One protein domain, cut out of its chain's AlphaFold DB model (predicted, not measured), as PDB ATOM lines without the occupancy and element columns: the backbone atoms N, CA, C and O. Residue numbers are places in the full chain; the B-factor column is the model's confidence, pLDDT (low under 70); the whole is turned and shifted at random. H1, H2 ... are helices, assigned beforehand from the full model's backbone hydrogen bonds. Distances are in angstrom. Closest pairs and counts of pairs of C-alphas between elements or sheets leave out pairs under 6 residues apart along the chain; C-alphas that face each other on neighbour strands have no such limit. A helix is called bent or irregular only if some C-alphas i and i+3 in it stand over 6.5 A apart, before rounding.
ATOM      1  N   GLN A   3      74.858 133.600  98.564       92.19
ATOM      2  CA  GLN A   3      74.722 133.323  97.126       92.19
ATOM      3  C   GLN A   3      73.348 133.716  96.551       92.19
ATOM      4  O   GLN A   3      73.251 134.073  95.380       92.19
ATOM      5  N   CYS A   4      72.288 133.726  97.366       92.50
ATOM      6  CA  CYS A   4      70.941 134.121  96.940       92.50
ATOM      7  C   CYS A   4      70.837 135.616  96.607       92.50
ATOM      8  O   CYS A   4      69.913 136.023  95.907       92.50
ATOM      9  N   TRP A   5      71.773 136.433  97.092       90.75
ATOM     10  CA  TRP A   5      71.815 137.878  96.860       90.75
ATOM     11  C   TRP A   5      72.791 138.270  95.752       90.75
ATOM     12  O   TRP A   5      73.219 139.420  95.684       90.75
ATOM     13  N   ASN A   6      73.151 137.331  94.873       92.00
ATOM     14  CA  ASN A   6      73.958 137.672  93.712       92.00
ATOM     15  C   ASN A   6      73.242 138.738  92.869       92.00
ATOM     16  O   ASN A   6      72.039 138.622  92.588       92.00
ATOM     17  N   TYR A   7      73.988 139.778  92.492       88.19
ATOM     18  CA  TYR A   7      73.500 140.845  91.626       88.19
ATOM     19  C   TYR A   7      72.957 140.261  90.323       88.19
ATOM     20  O   TYR A   7      71.832 140.562  89.928       88.19
ATOM     21  N   ASP A   8      73.729 139.358  89.721       89.56
ATOM     22  CA  ASP A   8      73.335 138.627  88.530       89.56
ATOM     23  C   ASP A   8      72.322 137.531  88.910       89.56
ATOM     24  O   ASP A   8      72.675 136.580  89.622       89.56
ATOM     25  N   PRO A   9      71.057 137.630  88.458       89.94
ATOM     26  CA  PRO A   9      70.028 136.667  88.816       89.94
ATOM     27  C   PRO A   9      70.286 135.275  88.225       89.94
ATOM     28  O   PRO A   9      69.767 134.297  88.765       89.94
ATOM     29  N   SER A  10      71.111 135.158  87.176       90.69
ATOM     30  CA  SER A  10      71.511 133.866  86.610       90.69
ATOM     31  C   SER A  10      72.502 133.109  87.500       90.69
ATOM     32  O   SER A  10      72.521 131.883  87.482       90.69
ATOM     33  N   LYS A  11      73.263 133.830  88.335       93.44
ATOM     34  CA  LYS A  11      74.244 133.270  89.281       93.44
ATOM     35  C   LYS A  11      73.669 132.986  90.668       93.44
ATOM     36  O   LYS A  11      74.408 132.602  91.575       93.44
ATOM     37  N   ARG A  12      72.376 133.242  90.879       94.06
ATOM     38  CA  ARG A  12      71.689 132.849  92.113       94.06
ATOM     39  C   ARG A  12      71.457 131.336  92.088       94.06
ATOM     40  O   ARG A  12      71.176 130.809  91.012       94.06
ATOM     41  N   PRO A  13      71.532 130.659  93.244       95.94
ATOM     42  CA  PRO A  13      71.276 129.234  93.316       95.94
ATOM     43  C   PRO A  13      69.854 128.916  92.852       95.94
ATOM     44  O   PRO A  13      68.912 129.687  93.076       95.94
ATOM     45  N   THR A  14      69.720 127.764  92.219       94.50
ATOM     46  CA  THR A  14      68.443 127.136  91.886       94.50
ATOM     47  C   THR A  14      67.702 126.728  93.154       94.50
ATOM     48  O   THR A  14      68.293 126.578  94.232       94.50
ATOM     49  N   ILE A  15      66.397 126.486  93.036       92.56
ATOM     50  CA  ILE A  15      65.614 125.991  94.174       92.56
ATOM     51  C   ILE A  15      66.144 124.655  94.716       92.56
ATOM     52  O   ILE A  15      66.134 124.437  95.925       92.56
ATOM     53  N   SER A  16      66.681 123.797  93.842       90.12
ATOM     54  CA  SER A  16      67.266 122.508  94.220       90.12
ATOM     55  C   SER A  16      68.526 122.682  95.076       90.12
ATOM     56  O   SER A  16      68.664 122.043  96.115       90.12
ATOM     57  N   GLU A  17      69.419 123.602  94.709       93.56
ATOM     58  CA  GLU A  17      70.636 123.882  95.486       93.56
ATOM     59  C   GLU A  17      70.316 124.500  96.854       93.56
ATOM     60  O   GLU A  17      70.939 124.155  97.867       93.56
ATOM     61  N   VAL A  18      69.321 125.394  96.903       92.88
ATOM     62  CA  VAL A  18      68.813 125.955  98.163       92.88
ATOM     63  C   VAL A  18      68.246 124.844  99.039       92.88
ATOM     64  O   VAL A  18      68.593 124.763 100.217       92.88
ATOM     65  N   TRP A  19      67.433 123.964  98.459       88.69
ATOM     66  CA  TRP A  19      66.847 122.825  99.147       88.69
ATOM     67  C   TRP A  19      67.911 121.894  99.732       88.69
ATOM     68  O   TRP A  19      67.912 121.666 100.936       88.69
ATOM     69  N   ILE A  20      68.891 121.462  98.932       89.62
ATOM     70  CA  ILE A  20      70.009 120.622  99.396       89.62
ATOM     71  C   ILE A  20      70.742 121.287 100.567       89.62
ATOM     72  O   ILE A  20      71.127 120.624 101.530       89.62
ATOM     73  N   THR A  21      70.942 122.604 100.500       92.06
ATOM     74  CA  THR A  21      71.598 123.360 101.574       92.06
ATOM     75  C   THR A  21      70.771 123.347 102.861       92.06
ATOM     76  O   THR A  21      71.332 123.183 103.944       92.06
ATOM     77  N   ILE A  22      69.449 123.502 102.751       89.88
ATOM     78  CA  ILE A  22      68.520 123.445 103.883       89.88
ATOM     79  C   ILE A  22      68.496 122.032 104.475       89.88
ATOM     80  O   ILE A  22      68.693 121.893 105.678       89.88
ATOM     81  N   SER A  23      68.345 120.990 103.653       87.50
ATOM     82  CA  SER A  23      68.330 119.592 104.106       87.50
ATOM     83  C   SER A  23      69.591 119.241 104.896       87.50
ATOM     84  O   SER A  23      69.492 118.766 106.023       87.50
ATOM     85  N   LYS A  24      70.776 119.602 104.383       89.69
ATOM     86  CA  LYS A  24      72.053 119.408 105.094       89.69
ATOM     87  C   LYS A  24      72.106 120.133 106.439       89.69
ATOM     88  O   LYS A  24      72.728 119.653 107.385       89.69
ATOM     89  N   TRP A  25      71.494 121.313 106.532       91.19
ATOM     90  CA  TRP A  25      71.413 122.045 107.793       91.19
ATOM     91  C   TRP A  25      70.489 121.337 108.790       91.19
ATOM     92  O   TRP A  25      70.874 121.186 109.946       91.19
ATOM     93  N   TYR A  26      69.325 120.847 108.360       89.00
ATOM     94  CA  TYR A  26      68.425 120.059 109.213       89.00
ATOM     95  C   TYR A  26      69.098 118.776 109.722       89.00
ATOM     96  O   TYR A  26      69.124 118.546 110.931       89.00
ATOM     97  N   GLU A  27      69.741 118.017 108.829       86.94
ATOM     98  CA  GLU A  27      70.498 116.803 109.168       86.94
ATOM     99  C   GLU A  27      71.581 117.080 110.216       86.94
ATOM    100  O   GLU A  27      71.678 116.379 111.224       86.94
ATOM    101  N   LYS A  28      72.366 118.150 110.029       90.06
ATOM    102  CA  LYS A  28      73.420 118.539 110.975       90.06
ATOM    103  C   LYS A  28      72.874 118.862 112.369       90.06
ATOM    104  O   LYS A  28      73.563 118.628 113.358       90.06
ATOM    105  N   ASN A  29      71.663 119.405 112.448       90.06
ATOM    106  CA  ASN A  29      71.005 119.730 113.712       90.06
ATOM    107  C   ASN A  29      70.139 118.576 114.248       90.06
ATOM    108  O   ASN A  29      69.389 118.786 115.195       90.06
ATOM    109  N   GLN A  30      70.240 117.375 113.660       86.00
ATOM    110  CA  GLN A  30      69.452 116.189 114.027       86.00
ATOM    111  C   GLN A  30      67.936 116.437 113.985       86.00
ATOM    112  O   GLN A  30      67.161 115.812 114.708       86.00
ATOM    113  N   LEU A  31      67.504 117.363 113.132       84.94
ATOM    114  CA  LEU A  31      66.100 117.672 112.927       84.94
ATOM    115  C   LEU A  31      65.583 116.864 111.739       84.94
ATOM    116  O   LEU A  31      66.185 116.867 110.663       84.94
ATOM    117  N   LEU A  32      64.440 116.202 111.919       77.50
ATOM    118  CA  LEU A  32      63.768 115.514 110.825       77.50
ATOM    119  C   LEU A  32      63.025 116.540 109.966       77.50
ATOM    120  O   LEU A  32      62.137 117.240 110.452       77.50
ATOM    121  N   PHE A  33      63.368 116.605 108.685       70.88
ATOM    122  CA  PHE A  33      62.594 117.342 107.695       70.88
ATOM    123  C   PHE A  33      61.981 116.346 106.713       70.88
ATOM    124  O   PHE A  33      62.707 115.625 106.030       70.88
ATOM    125  N   VAL A  34      60.650 116.299 106.634       71.44
ATOM    126  CA  VAL A  34      59.938 115.417 105.701       71.44
ATOM    127  C   VAL A  34      59.628 116.186 104.424       71.44
ATOM    128  O   VAL A  34      58.975 117.228 104.448       71.44
ATOM    129  N   PHE A  35      60.098 115.659 103.299       68.88
ATOM    130  CA  PHE A  35      59.762 116.174 101.981       68.88
ATOM    131  C   PHE A  35      58.414 115.597 101.535       68.88
ATOM    132  O   PHE A  35      58.280 114.389 101.363       68.88
ATOM    133  N   SER A  36      57.416 116.465 101.382       79.62
ATOM    134  CA  SER A  36      56.132 116.126 100.759       79.62
ATOM    135  C   SER A  36      56.231 116.268  99.239       79.62
ATOM    136  O   SER A  36      56.902 117.178  98.750       79.62
ATOM    137  N   GLU A  37      55.514 115.426  98.491       80.00
ATOM    138  CA  GLU A  37      55.356 115.571  97.035       80.00
ATOM    139  C   GLU A  37      54.856 116.973  96.646       80.00
ATOM    140  O   GLU A  37      55.305 117.524  95.641       80.00
ATOM    141  N   GLU A  38      54.036 117.599  97.495       83.19
ATOM    142  CA  GLU A  38      53.536 118.969  97.324       83.19
ATOM    143  C   GLU A  38      54.673 119.996  97.147       83.19
ATOM    144  O   GLU A  38      54.591 120.900  96.313       83.19
ATOM    145  N   PHE A  39      55.794 119.828  97.859       84.00
ATOM    146  CA  PHE A  39      56.948 120.721  97.710       84.00
ATOM    147  C   PHE A  39      57.624 120.584  96.346       84.00
ATOM    148  O   PHE A  39      58.180 121.561  95.843       84.00
ATOM    149  N   THR A  40      57.557 119.409  95.717       87.19
ATOM    150  CA  THR A  40      58.146 119.182  94.389       87.19
ATOM    151  C   THR A  40      57.461 120.045  93.340       87.19
ATOM    152  O   THR A  40      58.128 120.690  92.525       87.19
ATOM    153  N   GLU A  41      56.130 120.097  93.377       90.88
ATOM    154  CA  GLU A  41      55.348 120.911  92.449       90.88
ATOM    155  C   GLU A  41      55.609 122.403  92.679       90.88
ATOM    156  O   GLU A  41      55.926 123.129  91.732       90.88
ATOM    157  N   ILE A  42      55.593 122.844  93.943       91.31
ATOM    158  CA  ILE A  42      55.886 124.234  94.322       91.31
ATOM    159  C   ILE A  42      57.278 124.652  93.838       91.31
ATOM    160  O   ILE A  42      57.440 125.727  93.259       91.31
ATOM    161  N   PHE A  43      58.292 123.810  94.037       91.62
ATOM    162  CA  PHE A  43      59.656 124.104  93.602       91.62
ATOM    163  C   PHE A  43      59.789 124.123  92.086       91.62
ATOM    164  O   PHE A  43      60.431 125.022  91.544       91.62
ATOM    165  N   THR A  44      59.124 123.207  91.388       93.50
ATOM    166  CA  THR A  44      59.107 123.195  89.921       93.50
ATOM    167  C   THR A  44      58.461 124.467  89.373       93.50
ATOM    168  O   THR A  44      59.004 125.115  88.474       93.50
ATOM    169  N   GLN A  45      57.333 124.889  89.950       94.38
ATOM    170  CA  GLN A  45      56.658 126.124  89.567       94.38
ATOM    171  C   GLN A  45      57.504 127.365  89.891       94.38
ATOM    172  O   GLN A  45      57.592 128.286  89.072       94.38
ATOM    173  N   ALA A  46      58.145 127.395  91.061       92.69
ATOM    174  CA  ALA A  46      59.024 128.483  91.474       92.69
ATOM    175  C   ALA A  46      60.241 128.611  90.548       92.69
ATOM    176  O   ALA A  46      60.571 129.720  90.127       92.69
ATOM    177  N   GLU A  47      60.866 127.494  90.172       95.75
ATOM    178  CA  GLU A  47      62.013 127.474  89.262       95.75
ATOM    179  C   GLU A  47      61.613 127.913  87.849       95.75
ATOM    180  O   GLU A  47      62.281 128.755  87.248       95.75
ATOM    181  N   LYS A  48      60.460 127.446  87.350       96.38
ATOM    182  CA  LYS A  48      59.896 127.913  86.076       96.38
ATOM    183  C   LYS A  48      59.690 129.430  86.079       96.38
ATOM    184  O   LYS A  48      60.113 130.114  85.148       96.38
ATOM    185  N   LYS A  49      59.093 129.969  87.145       94.44
ATOM    186  CA  LYS A  49      58.862 131.413  87.296       94.44
ATOM    187  C   LYS A  49      60.174 132.192  87.419       94.44
ATOM    188  O   LYS A  49      60.288 133.279  86.858       94.44
ATOM    189  N   ARG A  50      61.179 131.645  88.112       93.44
ATOM    190  CA  ARG A  50      62.526 132.231  88.200       93.44
ATOM    191  C   ARG A  50      63.126 132.399  86.805       93.44
ATOM    192  O   ARG A  50      63.570 133.495  86.471       93.44
ATOM    193  N   LEU A  51      63.088 131.349  85.985       94.75
ATOM    194  CA  LEU A  51      63.613 131.371  84.619       94.75
ATOM    195  C   LEU A  51      62.850 132.352  83.723       94.75
ATOM    196  O   LEU A  51      63.479 133.142  83.024       94.75
ATOM    197  N   GLU A  52      61.518 132.368  83.791       95.50
ATOM    198  CA  GLU A  52      60.683 133.315  83.039       95.50
ATOM    199  C   GLU A  52      61.040 134.775  83.368       95.50
ATOM    200  O   GLU A  52      61.182 135.617  82.478       95.50
ATOM    201  N   LEU A  53      61.236 135.087  84.650       92.56
ATOM    202  CA  LEU A  53      61.600 136.427  85.107       92.56
ATOM    203  C   LEU A  53      63.025 136.831  84.693       92.56
ATOM    204  O   LEU A  53      63.261 138.002  84.391       92.56
ATOM    205  N   ILE A  54      63.961 135.878  84.641       91.44
ATOM    206  CA  ILE A  54      65.317 136.102  84.116       91.44
ATOM    207  C   ILE A  54      65.267 136.364  82.606       91.44
ATOM    208  O   ILE A  54      65.831 137.351  82.139       91.44
ATOM    209  N   GLN A  55      64.563 135.522  81.843       91.81
ATOM    210  CA  GLN A  55      64.465 135.628  80.382       91.81
ATOM    211  C   GLN A  55      63.743 136.898  79.935       91.81
ATOM    212  O   GLN A  55      64.205 137.594  79.034       91.81
ATOM    213  N   SER A  56      62.643 137.240  80.607       91.88
ATOM    214  CA  SER A  56      61.925 138.499  80.378       91.88
ATOM    215  C   SER A  56      62.693 139.727  80.871       91.88
ATOM    216  O   SER A  56      62.194 140.843  80.727       91.88
ATOM    217  N   LYS A  57      63.886 139.523  81.452       86.38
ATOM    218  CA  LYS A  57      64.717 140.537  82.088       86.38
ATOM    219  C   LYS A  57      63.878 141.423  83.009       86.38
ATOM    220  O   LYS A  57      63.944 142.627  82.939       86.38
TER     221      LYS A  57
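What this domain is: This is residues 3 to 57 of the 168 residues of an uncharacterized protein of Rhizophagus irregularis (UniProt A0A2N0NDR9). A loose, flat, open triangle has the long helix H2 and the shorter H1 as two sides and the link of residues 29 to 36 as the third; H1 meets H2 with residues 15 to 16, and from there the helices spread apart towards the link. Residues 3 to 14, with no named element, lead into H1. The printed part has 55 residues with two named helices, H1 then H2, and no named strand; the class is all helix. The radius of gyration of the C-alphas is 13.2 A, and the spans are 40 by 24 by 9 A.

Where its parts are: H2, residues 37 to 55, measures 27.6 A and ends at C-alpha 55, (64.465, 135.628, 80.382). H1, residues 15 to 28, measures 20.0 A and begins at C-alpha 15, (65.614, 125.991, 94.174).

How they stand to each other: H2, with residues 43 to 47 alone, touches residues 15 to 16 of H1; the closest C-alphas, of Ile 15 and Glu 47, are 6.3 A apart. They form a helical hairpin, at a steep tilt of 45 degrees, opposite ways. Every O i to N i+4 pair is within hydrogen-bond range in H1, and 14 of 15 in H2.

The domain as a whole: The C-alphas farthest apart, of Gln 30 and Ser 56, are 41.1 A apart. The printed part has no cut, and the link from H1 to H2 is short. Residue 35 alone has pLDDT under 70.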